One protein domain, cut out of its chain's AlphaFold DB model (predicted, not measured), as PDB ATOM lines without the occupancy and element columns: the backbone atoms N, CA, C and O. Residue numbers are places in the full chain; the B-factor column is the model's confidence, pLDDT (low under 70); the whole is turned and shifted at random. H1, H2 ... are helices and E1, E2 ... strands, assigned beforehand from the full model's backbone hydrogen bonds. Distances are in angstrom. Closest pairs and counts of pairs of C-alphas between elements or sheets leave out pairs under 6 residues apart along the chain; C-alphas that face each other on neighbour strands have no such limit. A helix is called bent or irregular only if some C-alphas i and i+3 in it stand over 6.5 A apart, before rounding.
ATOM      1  N   PHE A   3     129.233 154.589 178.682       84.56
ATOM      2  CA  PHE A   3     129.486 155.885 179.283       84.56
ATOM      3  C   PHE A   3     129.092 155.860 180.761       84.56
ATOM      4  O   PHE A   3     128.074 155.257 181.121       84.56
ATOM      5  N   PRO A   4     129.913 156.437 181.652       86.75
ATOM      6  CA  PRO A   4     129.560 156.557 183.058       86.75
ATOM      7  C   PRO A   4     128.381 157.515 183.221       86.75
ATOM      8  O   PRO A   4     128.435 158.642 182.746       86.75
ATOM      9  N   PHE A   5     127.332 157.063 183.909       85.06
ATOM     10  CA  PHE A   5     126.170 157.890 184.226       85.06
ATOM     11  C   PHE A   5     126.283 158.466 185.633       85.06
ATOM     12  O   PHE A   5     126.383 159.673 185.826       85.06
ATOM     13  N   LEU A   6     126.305 157.580 186.630       87.50
ATOM     14  CA  LEU A   6     126.389 157.957 188.034       87.50
ATOM     15  C   LEU A   6     127.116 156.889 188.842       87.50
ATOM     16  O   LEU A   6     127.188 155.716 188.462       87.50
ATOM     17  N   VAL A   7     127.649 157.308 189.981       88.62
ATOM     18  CA  VAL A   7     128.211 156.413 190.989       88.62
ATOM     19  C   VAL A   7     127.369 156.577 192.244       88.62
ATOM     20  O   VAL A   7     127.257 157.676 192.780       88.62
ATOM     21  N   LEU A   8     126.739 155.490 192.679       85.94
ATOM     22  CA  LEU A   8     125.949 155.461 193.903       85.94
ATOM     23  C   LEU A   8     126.869 155.616 195.126       85.94
ATOM     24  O   LEU A   8     128.035 155.218 195.066       85.94
ATOM     25  N   PRO A   9     126.358 156.143 196.255       82.69
ATOM     26  CA  PRO A   9     127.149 156.358 197.477       82.69
ATOM     27  C   PRO A   9     127.776 155.072 198.029       82.69
ATOM     28  O   PRO A   9     128.796 155.096 198.703       82.69
ATOM     29  N   ASP A  10     127.170 153.946 197.689       80.81
ATOM     30  CA  ASP A  10     127.574 152.601 198.063       80.81
ATOM     31  C   ASP A  10     128.674 152.015 197.128       80.81
ATOM     32  O   ASP A  10     129.112 150.874 197.258       80.81
ATOM     33  N   GLY A  11     129.176 152.819 196.182       84.62
ATOM     34  CA  GLY A  11     130.271 152.470 195.268       84.62
ATOM     35  C   GLY A  11     129.822 151.778 193.979       84.62
ATOM     36  O   GLY A  11     130.647 151.492 193.105       84.62
ATOM     37  N   THR A  12     128.519 151.539 193.821       88.44
ATOM     38  CA  THR A  12     127.947 150.968 192.599       88.44
ATOM     39  C   THR A  12     128.068 151.958 191.442       88.44
ATOM     40  O   THR A  12     127.522 153.060 191.480       88.44
ATOM     41  N   LYS A  13     128.767 151.555 190.382       91.06
ATOM     42  CA  LYS A  13     128.914 152.321 189.145       91.06
ATOM     43  C   LYS A  13     127.801 151.959 188.176       91.06
ATOM     44  O   LYS A  13     127.621 150.787 187.844       91.06
ATOM     45  N   VAL A  14     127.110 152.980 187.690       90.44
ATOM     46  CA  VAL A  14     126.065 152.871 186.676       90.44
ATOM     47  C   VAL A  14     126.622 153.400 185.369       90.44
ATOM     48  O   VAL A  14     127.077 154.543 185.291       90.44
ATOM     49  N   VAL A  15     126.616 152.559 184.343       90.94
ATOM     50  CA  VAL A  15     127.076 152.922 182.999       90.94
ATOM     51  C   VAL A  15     125.980 152.637 181.985       90.94
ATOM     52  O   VAL A  15     125.268 151.652 182.133       90.94
ATOM     53  N   TYR A  16     125.844 153.447 180.946       90.06
ATOM     54  CA  TYR A  16     124.865 153.254 179.872       90.06
ATOM     55  C   TYR A  16     125.572 153.037 178.539       90.06
ATOM     56  O   TYR A  16     126.711 153.461 178.369       90.06
ATOM     57  N   SER A  17     124.947 152.309 177.618       88.69
ATOM     58  CA  SER A  17     125.446 152.159 176.251       88.69
ATOM     59  C   SER A  17     124.952 153.284 175.350       88.69
ATOM     60  O   SER A  17     123.967 153.937 175.672       88.69
ATOM     61  N   ASP A  18     125.533 153.402 174.159       85.69
ATOM     62  CA  ASP A  18     124.883 154.085 173.033       85.69
ATOM     63  C   ASP A  18     123.459 153.563 172.774       85.69
ATOM     64  O   ASP A  18     123.118 152.426 173.148       85.69
ATOM     65  N   ILE A  19     122.652 154.369 172.071       86.06
ATOM     66  CA  ILE A  19     121.328 153.962 171.595       86.06
ATOM     67  C   ILE A  19     121.468 152.784 170.633       86.06
ATOM     68  O   ILE A  19     122.069 152.859 169.563       86.06
ATOM     69  N   GLN A  20     120.823 151.685 170.990       85.44
ATOM     70  CA  GLN A  20     120.651 150.517 170.148       85.44
ATOM     71  C   GLN A  20     119.259 150.545 169.528       85.44
ATOM     72  O   GLN A  20     118.251 150.481 170.227       85.44
ATOM     73  N   LYS A  21     119.184 150.594 168.197       83.75
ATOM     74  CA  LYS A  21     117.916 150.452 167.477       83.75
ATOM     75  C   LYS A  21     117.603 148.978 167.259       83.75
ATOM     76  O   LYS A  21     118.362 148.265 166.607       83.75
ATOM     77  N   LYS A  22     116.471 148.522 167.788       80.12
ATOM     78  CA  LYS A  22     115.974 147.155 167.611       80.12
ATOM     79  C   LYS A  22     114.487 147.204 167.274       80.12
ATOM     80  O   LYS A  22     113.739 147.925 167.920       80.12
ATOM     81  N   ASP A  23     114.062 146.513 166.219       81.06
ATOM     82  CA  ASP A  23     112.657 146.523 165.773       81.06
ATOM     83  C   ASP A  23     112.076 147.947 165.572       81.06
ATOM     84  O   ASP A  23     110.921 148.222 165.885       81.06
ATOM     85  N   GLY A  24     112.903 148.894 165.105       80.94
ATOM     86  CA  GLY A  24     112.505 150.294 164.895       80.94
ATOM     87  C   GLY A  24     112.339 151.131 166.171       80.94
ATOM     88  O   GLY A  24     111.964 152.296 166.078       80.94
ATOM     89  N   LYS A  25     112.639 150.573 167.349       83.56
ATOM     90  CA  LYS A  25     112.629 151.278 168.635       83.56
ATOM     91  C   LYS A  25     114.043 151.489 169.157       83.56
ATOM     92  O   LYS A  25     114.929 150.662 168.946       83.56
ATOM     93  N   GLU A  26     114.232 152.610 169.834       86.44
ATOM     94  CA  GLU A  26     115.485 153.003 170.467       86.44
ATOM     95  C   GLU A  26     115.565 152.383 171.862       86.44
ATOM     96  O   GLU A  26     114.620 152.484 172.645       86.44
ATOM     97  N   TYR A  27     116.682 151.724 172.156       88.44
ATOM     98  CA  TYR A  27     116.941 151.102 173.444       88.44
ATOM     99  C   TYR A  27     118.300 151.509 173.980       88.44
ATOM    100  O   TYR A  27     119.283 151.520 173.247       88.44
ATOM    101  N   VAL A  28     118.380 151.738 175.284       89.56
ATOM    102  CA  VAL A  28     119.647 152.010 175.969       89.56
ATOM    103  C   VAL A  28     119.896 150.907 176.985       89.56
ATOM    104  O   VAL A  28     119.016 150.581 177.785       89.56
ATOM    105  N   LEU A  29     121.081 150.294 176.934       90.75
ATOM    106  CA  LEU A  29     121.476 149.256 177.881       90.75
ATOM    107  C   LEU A  29     122.239 149.891 179.038       90.75
ATOM    108  O   LEU A  29     123.360 150.362 178.858       90.75
ATOM    109  N   VAL A  30     121.671 149.835 180.233       90.94
ATOM    110  CA  VAL A  30     122.295 150.343 181.455       90.94
ATOM    111  C   VAL A  30     122.836 149.175 182.270       90.94
ATOM    112  O   VAL A  30     122.191 148.133 182.393       90.94
ATOM    113  N   LYS A  31     124.054 149.313 182.792       92.25
ATOM    114  CA  LYS A  31     124.763 148.285 183.550       92.25
ATOM    115  C   LYS A  31     125.179 148.764 184.930       92.25
ATOM    116  O   LYS A  31     125.857 149.772 185.107       92.25
ATOM    117  N   PHE A  32     124.782 147.911 185.851       91.62
ATOM    118  CA  PHE A  32     125.059 147.752 187.259       91.62
ATOM    119  C   PHE A  32     126.447 147.182 187.497       91.62
ATOM    120  O   PHE A  32     126.626 146.036 187.085       91.62
ATOM    121  N   LYS A  33     127.416 147.869 188.111       91.50
ATOM    122  CA  LYS A  33     128.656 147.209 188.562       91.50
ATOM    123  C   LYS A  33     129.088 147.670 189.943       91.50
ATOM    124  O   LYS A  33     129.370 148.851 190.138       91.50
ATOM    125  N   ARG A  34     129.242 146.724 190.861       91.50
ATOM    126  CA  ARG A  34     129.760 146.952 192.210       91.50
ATOM    127  C   ARG A  34     130.791 145.876 192.542       91.50
ATOM    128  O   ARG A  34     130.617 144.723 192.167       91.50
ATOM    129  N   TRP A  35     131.883 146.259 193.196       88.62
ATOM    130  CA  TRP A  35     132.811 145.280 193.766       88.62
ATOM    131  C   TRP A  35     132.259 144.791 195.101       88.62
ATOM    132  O   TRP A  35     131.928 145.615 195.955       88.62
ATOM    133  N   ASN A  36     132.166 143.475 195.263       87.31
ATOM    134  CA  ASN A  36     131.732 142.848 196.497       87.31
ATOM    135  C   ASN A  36     132.931 142.180 197.167       87.31
ATOM    136  O   ASN A  36     133.421 141.149 196.703       87.31
ATOM    137  N   ASP A  37     133.403 142.792 198.250       84.94
ATOM    138  CA  ASP A  37     134.570 142.313 198.989       84.94
ATOM    139  C   ASP A  37     134.296 140.968 199.679       84.94
ATOM    140  O   ASP A  37     135.124 140.064 199.629       84.94
ATOM    141  N   GLU A  38     133.085 140.776 200.215       84.25
ATOM    142  CA  GLU A  38     132.695 139.544 200.916       84.25
ATOM    143  C   GLU A  38     132.663 138.328 199.986       84.25
ATOM    144  O   GLU A  38     133.033 137.219 200.374       84.25
ATOM    145  N   ARG A  39     132.215 138.525 198.743       83.00
ATOM    146  CA  ARG A  39     132.160 137.463 197.727       83.00
ATOM    147  C   ARG A  39     133.431 137.379 196.887       83.00
ATOM    148  O   ARG A  39     133.567 136.426 196.122       83.00
ATOM    149  N   ASN A  40     134.326 138.358 197.026       87.12
ATOM    150  CA  ASN A  40     135.493 138.559 196.174       87.12
ATOM    151  C   ASN A  40     135.127 138.470 194.674       87.12
ATOM    152  O   ASN A  40     135.833 137.848 193.877       87.12
ATOM    153  N   ASP A  41     133.978 139.050 194.314       89.94
ATOM    154  CA  ASP A  41     133.381 138.994 192.976       89.94
ATOM    155  C   ASP A  41     132.700 140.333 192.628       89.94
ATOM    156  O   ASP A  41     132.586 141.234 193.462       89.94
ATOM    157  N   PHE A  42     132.267 140.492 191.377       87.06
ATOM    158  CA  PHE A  42     131.594 141.705 190.919       87.06
ATOM    159  C   PHE A  42     130.089 141.485 190.838       87.06
ATOM    160  O   PHE A  42     129.595 140.794 189.937       87.06
ATOM    161  N   ASP A  43     129.353 142.186 191.694       91.44
ATOM    162  CA  ASP A  43     127.910 142.268 191.559       91.44
ATOM    163  C   ASP A  43     127.584 143.055 190.291       91.44
ATOM    164  O   ASP A  43     128.127 144.136 190.011       91.44
ATOM    165  N   ARG A  44     126.698 142.482 189.479       91.62
ATOM    166  CA  ARG A  44     126.312 143.046 188.190       91.62
ATOM    167  C   ARG A  44     124.832 142.872 187.924       91.62
ATOM    168  O   ARG A  44     124.246 141.852 188.262       91.62
ATOM    169  N   MET A  45     124.242 143.861 187.276       92.62
ATOM    170  CA  MET A  45     122.872 143.798 186.771       92.62
ATOM    171  C   MET A  45     122.762 144.641 185.507       92.62
ATOM    172  O   MET A  45     123.573 145.538 185.287       92.62
ATOM    173  N   GLU A  46     121.809 144.336 184.640       92.75
ATOM    174  CA  GLU A  46     121.634 145.026 183.362       92.75
ATOM    175  C   GLU A  46     120.156 145.377 183.168       92.75
ATOM    176  O   GLU A  46     119.299 144.519 183.368       92.75
ATOM    177  N   CYS A  47     119.829 146.591 182.732       91.50
ATOM    178  CA  CYS A  47     118.467 146.948 182.336       91.50
ATOM    179  C   CYS A  47     118.421 147.588 180.952       91.50
ATOM    180  O   CYS A  47     119.382 148.198 180.483       91.50
ATOM    181  N   LEU A  48     117.290 147.397 180.278       90.00
ATOM    182  CA  LEU A  48     117.026 147.925 178.943       90.00
ATOM    183  C   LEU A  48     115.949 148.998 179.044       90.00
ATOM    184  O   LEU A  48     114.800 148.692 179.351       90.00
ATOM    185  N   LEU A  49     116.307 150.243 178.763       88.62
ATOM    186  CA  LEU A  49     115.357 151.347 178.645       88.62
ATOM    187  C   LEU A  49     114.762 151.397 177.234       88.62
ATOM    188  O   LEU A  49     115.468 151.013 176.299       88.62
ATOM    189  N   PRO A  50     113.499 151.835 177.058       83.00
ATOM    190  CA  PRO A  50     112.549 152.316 178.081       83.00
ATOM    191  C   PRO A  50     111.789 151.201 178.828       83.00
ATOM    192  O   PRO A  50     110.828 151.450 179.541       83.00
ATOM    193  N   ASN A  51     112.157 149.927 178.661       83.62
ATOM    194  CA  ASN A  51     111.439 148.852 179.353       83.62
ATOM    195  C   ASN A  51     111.684 148.883 180.875       83.62
ATOM    196  O   ASN A  51     110.887 148.341 181.632       83.62
ATOM    197  N   GLY A  52     112.819 149.435 181.322       81.69
ATOM    198  CA  GLY A  52     113.200 149.554 182.737       81.69
ATOM    199  C   GLY A  52     113.586 148.231 183.402       81.69
ATOM    200  O   GLY A  52     114.309 148.236 184.390       81.69
ATOM    201  N   LYS A  53     113.172 147.101 182.820       85.38
ATOM    202  CA  LYS A  53     113.284 145.772 183.415       85.38
ATOM    203  C   LYS A  53     114.724 145.368 183.714       85.38
ATOM    204  O   LYS A  53     115.549 145.265 182.798       85.38
ATOM    205  N   MET A  54     114.984 145.042 184.976       88.88
ATOM    206  CA  MET A  54     116.263 144.485 185.413       88.88
ATOM    207  C   MET A  54     116.419 143.028 184.956       88.88
ATOM    208  O   MET A  54     115.517 142.194 185.055       88.88
ATOM    209  N   THR A  55     117.594 142.707 184.432       89.25
ATOM    210  CA  THR A  55     117.971 141.399 183.890       89.25
ATOM    211  C   THR A  55     119.407 141.063 184.282       89.25
ATOM    212  O   THR A  55     120.195 141.945 184.619       89.25
ATOM    213  N   LYS A  56     119.757 139.768 184.259       89.06
ATOM    214  CA  LYS A  56     121.102 139.268 184.618       89.06
ATOM    215  C   LYS A  56     121.619 139.819 185.954       89.06
ATOM    216  O   LYS A  56     122.774 140.217 186.073       89.06
ATOM    217  N   ILE A  57     120.736 139.821 186.943       91.25
ATOM    218  CA  ILE A  57     121.044 140.204 188.314       91.25
ATOM    219  C   ILE A  57     121.945 139.121 188.914       91.25
ATOM    220  O   ILE A  57     121.552 137.959 189.018       91.25
ATOM    221  N   VAL A  58     123.169 139.496 189.263       90.31
ATOM    222  CA  VAL A  58     124.161 138.644 189.915       90.31
ATOM    223  C   VAL A  58     124.658 139.392 191.140       90.31
ATOM    224  O   VAL A  58     125.248 140.460 191.013       90.31
ATOM    225  N   GLY A  59     124.388 138.820 192.309       87.06
ATOM    226  CA  GLY A  59     124.860 139.313 193.600       87.06
ATOM    227  C   GLY A  59     124.070 140.452 194.230       87.06
ATOM    228  O   GLY A  59     123.985 140.480 195.451       87.06
ATOM    229  N   PHE A  60     123.363 141.255 193.438       86.69
ATOM    230  CA  PHE A  60     122.294 142.101 193.970       86.69
ATOM    231  C   PHE A  60     121.073 141.267 194.371       86.69
ATOM    232  O   PHE A  60     120.756 140.242 193.753       86.69
ATOM    233  N   THR A  61     120.361 141.735 195.388       87.31
ATOM    234  CA  THR A  61     119.090 141.148 195.816       87.31
ATOM    235  C   THR A  61     117.934 141.583 194.911       87.31
ATOM    236  O   THR A  61     118.008 142.579 194.191       87.31
ATOM    237  N   ALA A  62     116.831 140.827 194.936       86.19
ATOM    238  CA  ALA A  62     115.632 141.184 194.176       86.19
ATOM    239  C   ALA A  62     115.023 142.523 194.632       86.19
ATOM    240  O   ALA A  62     114.473 143.248 193.809       86.19
ATOM    241  N   ASP A  63     115.156 142.852 195.920       87.69
ATOM    242  CA  ASP A  63     114.699 144.120 196.494       87.69
ATOM    243  C   ASP A  63     115.519 145.304 195.963       87.69
ATOM    244  O   ASP A  63     114.957 146.261 195.433       87.69
ATOM    245  N   GLU A  64     116.851 145.185 195.967       86.56
ATOM    246  CA  GLU A  64     117.731 146.189 195.361       86.56
ATOM    247  C   GLU A  64     117.424 146.380 193.878       86.56
ATOM    248  O   GLU A  64     117.306 147.512 193.414       86.56
ATOM    249  N   ALA A  65     117.255 145.287 193.131       88.06
ATOM    250  CA  ALA A  65     116.915 145.364 191.718       88.06
ATOM    251  C   ALA A  65     115.571 146.073 191.491       88.06
ATOM    252  O   ALA A  65     115.484 146.919 190.606       88.06
ATOM    253  N   ALA A  66     114.545 145.786 192.299       88.12
ATOM    254  CA  ALA A  66     113.244 146.447 192.209       88.12
ATOM    255  C   ALA A  66     113.323 147.941 192.564       88.12
ATOM    256  O   ALA A  66     112.738 148.778 191.876       88.12
ATOM    257  N   ASN A  67     114.099 148.299 193.591       87.94
ATOM    258  CA  ASN A  67     114.314 149.693 193.964       87.94
ATOM    259  C   ASN A  67     115.034 150.468 192.845       87.94
ATOM    260  O   ASN A  67     114.630 151.569 192.467       87.94
ATOM    261  N   GLN A  68     116.071 149.863 192.258       84.62
ATOM    262  CA  GLN A  68     116.786 150.438 191.119       84.62
ATOM    263  C   GLN A  68     115.899 150.504 189.870       84.62
ATOM    264  O   GLN A  68     115.978 151.479 189.133       84.62
ATOM    265  N   GLU A  69     115.026 149.522 189.635       87.44
ATOM    266  CA  GLU A  69     114.061 149.537 188.529       87.44
ATOM    267  C   GLU A  69     113.118 150.742 188.633       87.44
ATOM    268  O   GLU A  69     112.949 151.471 187.655       87.44
ATOM    269  N   GLY A  70     112.591 151.024 189.828       85.56
ATOM    270  CA  GLY A  70     111.768 152.211 190.075       85.56
ATOM    271  C   GLY A  70     112.515 153.520 189.802       85.56
ATOM    272  O   GLY A  70     111.992 154.409 189.125       85.56
ATOM    273  N   HIS A  71     113.767 153.626 190.255       85.25
ATOM    274  CA  HIS A  71     114.610 154.794 189.976       85.25
ATOM    275  C   HIS A  71     114.883 154.953 188.475       85.25
ATOM    276  O   HIS A  71     114.758 156.047 187.926       85.25
ATOM    277  N   MET A  72     115.210 153.853 187.793       85.88
ATOM    278  CA  MET A  72     115.474 153.843 186.356       85.88
ATOM    279  C   MET A  72     114.244 154.233 185.548       85.88
ATOM    280  O   MET A  72     114.382 154.951 184.567       85.88
ATOM    281  N   HIS A  73     113.049 153.833 185.976       84.88
ATOM    282  CA  HIS A  73     111.809 154.232 185.318       84.88
ATOM    283  C   HIS A  73     111.552 155.746 185.411       84.88
ATOM    284  O   HIS A  73     110.935 156.318 184.517       84.88
ATOM    285  N   SER A  74     112.047 156.418 186.455       85.31
ATOM    286  CA  SER A  74     111.989 157.883 186.551       85.31
ATOM    287  C   SER A  74     113.091 158.580 185.747       85.31
ATOM    288  O   SER A  74     112.890 159.703 185.298       85.31
ATOM    289  N   LEU A  75     114.255 157.944 185.593       85.00
ATOM    290  CA  LEU A  75     115.419 158.510 184.899       85.00
ATOM    291  C   LEU A  75     115.463 158.167 183.404       85.00
ATOM    292  O   LEU A  75     116.286 158.720 182.676       85.00
ATOM    293  N   GLN A  76     114.610 157.252 182.940       85.38
ATOM    294  CA  GLN A  76     114.686 156.707 181.588       85.38
ATOM    295  C   GLN A  76     114.568 157.765 180.493       85.38
ATOM    296  O   GLN A  76     115.332 157.701 179.535       85.38
ATOM    297  N   ASP A  77     113.662 158.734 180.657       84.12
ATOM    298  CA  ASP A  77     113.461 159.831 179.708       84.12
ATOM    299  C   ASP A  77     114.744 160.652 179.562       84.12
ATOM    300  O   ASP A  77     115.220 160.861 178.450       84.12
ATOM    301  N   MET A  78     115.372 161.008 180.688       84.69
ATOM    302  CA  MET A  78     116.617 161.779 180.710       84.69
ATOM    303  C   MET A  78     117.777 161.017 180.053       84.69
ATOM    304  O   MET A  78     118.549 161.586 179.291       84.69
ATOM    305  N   ILE A  79     117.905 159.714 180.326       84.00
ATOM    306  CA  ILE A  79     118.975 158.883 179.749       84.00
ATOM    307  C   ILE A  79     118.771 158.698 178.241       84.00
ATOM    308  O   ILE A  79     119.745 158.716 177.488       84.00
ATOM    309  N   LEU A  80     117.527 158.510 177.794       82.94
ATOM    310  CA  LEU A  80     117.188 158.408 176.375       82.94
ATOM    311  C   LEU A  80     117.474 159.717 175.637       82.94
ATOM    312  O   LEU A  80     118.029 159.668 174.543       82.94
ATOM    313  N   GLU A  81     117.145 160.857 176.245       83.56
ATOM    314  CA  GLU A  81     117.450 162.183 175.706       83.56
ATOM    315  C   GLU A  81     118.963 162.404 175.587       83.56
ATOM    316  O   GLU A  81     119.445 162.612 174.476       83.56
ATOM    317  N   CYS A  82     119.734 162.206 176.666       79.69
ATOM    318  CA  CYS A  82     121.200 162.299 176.614       79.69
ATOM    319  C   CYS A  82     121.804 161.374 175.553       79.69
ATOM    320  O   CYS A  82     122.696 161.772 174.813       79.69
ATOM    321  N   SER A  83     121.320 160.132 175.459       78.94
ATOM    322  CA  SER A  83     121.855 159.169 174.490       78.94
ATOM    323  C   SER A  83     121.532 159.558 173.040       78.94
ATOM    324  O   SER A  83     122.243 159.142 172.121       78.94
ATOM    325  N   ARG A  84     120.456 160.328 172.820       76.94
ATOM    326  CA  ARG A  84     120.075 160.852 171.503       76.94
ATOM    327  C   ARG A  84     120.984 162.014 171.119       76.94
ATOM    328  O   ARG A  84     121.542 161.973 170.030       76.94
ATOM    329  N   GLU A  85     121.205 162.960 172.029       72.69
ATOM    330  CA  GLU A  85     122.109 164.096 171.801       72.69
ATOM    331  C   GLU A  85     123.558 163.651 171.530       72.69
ATOM    332  O   GLU A  85     124.200 164.167 170.616       72.69
ATOM    333  N   ASP A  86     124.049 162.637 172.255       63.69
ATOM    334  CA  ASP A  86     125.381 162.047 172.029       63.69
ATOM    335  C   ASP A  86     125.496 161.356 170.654       63.69
ATOM    336  O   ASP A  86     126.577 161.299 170.077       63.69
ATOM    337  N   SER A  87     124.388 160.844 170.099       58.69
ATOM    338  CA  SER A  87     124.381 160.223 168.762       58.69
ATOM    339  C   SER A  87     124.318 161.240 167.615       58.69
ATOM    340  O   SER A  87     124.539 160.860 166.464       58.69
ATOM    341  N   GLU A  88     123.973 162.498 167.902       57.09
ATOM    342  CA  GLU A  88     123.791 163.567 166.910       57.09
ATOM    343  C   GLU A  88     124.980 164.552 166.839       57.09
ATOM    344  O   GLU A  88     124.946 165.463 166.008       57.09
ATOM    345  N   SER A  89     126.030 164.364 167.658       47.47
ATOM    346  CA  SER A  89     127.251 165.204 167.685       47.47
ATOM    347  C   SER A  89     128.411 164.686 166.832       47.47
ATOM    348  O   SER A  89     128.617 163.454 166.751       47.47
TER     349      SER A  89
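This is residues 3 to 89 of the 89 residues of an uncharacterized protein of Schwartzia succinivorans DSM 10502 (UniProt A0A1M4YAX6). A long, strongly twisted antiparallel sheet, with E4 and E5 as its long strands, has a bent helix packed on it: arm H1a over E5 and E6, arm H1b across E2 and E4. The 87 printed residues hold six named strands, E1 to E6, then one named helix, H1, and the class is mixed. The sheet is branched at E4. The whole is compact, radius of gyration of the C-alphas 13.3 A, with an elongated outline of 42 by 23 by 20 A.

E1, residues 3 to 7, and E2, residues 13 to 17, form a hairpin, with N 5 and O 14 2.9 A apart. On the other side of E2 is E4, residues 25 to 36, antiparallel, with N 15 and O 31 at 3.0 A. E2 runs on at 55 degrees into E3, residues 20 to 22. E3, E4, E5 at 41 to 49 and E6 at 54 to 58 form a meander, each strand the antiparallel neighbour of the one before: N 20 and O 27 are 2.7 A apart, N 32 and O 45 2.7 A, N 46 and O 55 2.9 A. H1, residues 62 to 87, was assigned as one helix by its hydrogen bonds but is bent, C-alphas 74 and 77 being 7.3 A apart. Arm H1a, residues 62 to 74, is on the sheet at a height of 9.6 A; its closest C-alphas to E6 are Glu 69 and Met 54, 6.3 A. Arm H1b, residues 77 to 87, is on it at 8.5 A, over E4 and only just over E2, with 3 C-alphas; the C-alphas of Leu 80 and Val 28 in E4 are closest, 6.9 A. In both arms every O i to N i+4 pair is within hydrogen-bond range.

E1 begins at C-alpha 3 (129.486, 155.885, 179.283). E4 measures 34.8 A, E5 26.1 A, H1a 18.7 A and H1b 15.5 A, ending at C-alpha 87 (124.381, 160.223, 168.762).

The C-alphas farthest apart, Gly 24 and Glu 38, are 42.7 A apart. The printed part has no cut and its links between elements are tight. Residues 86 to 89 have pLDDT under 70.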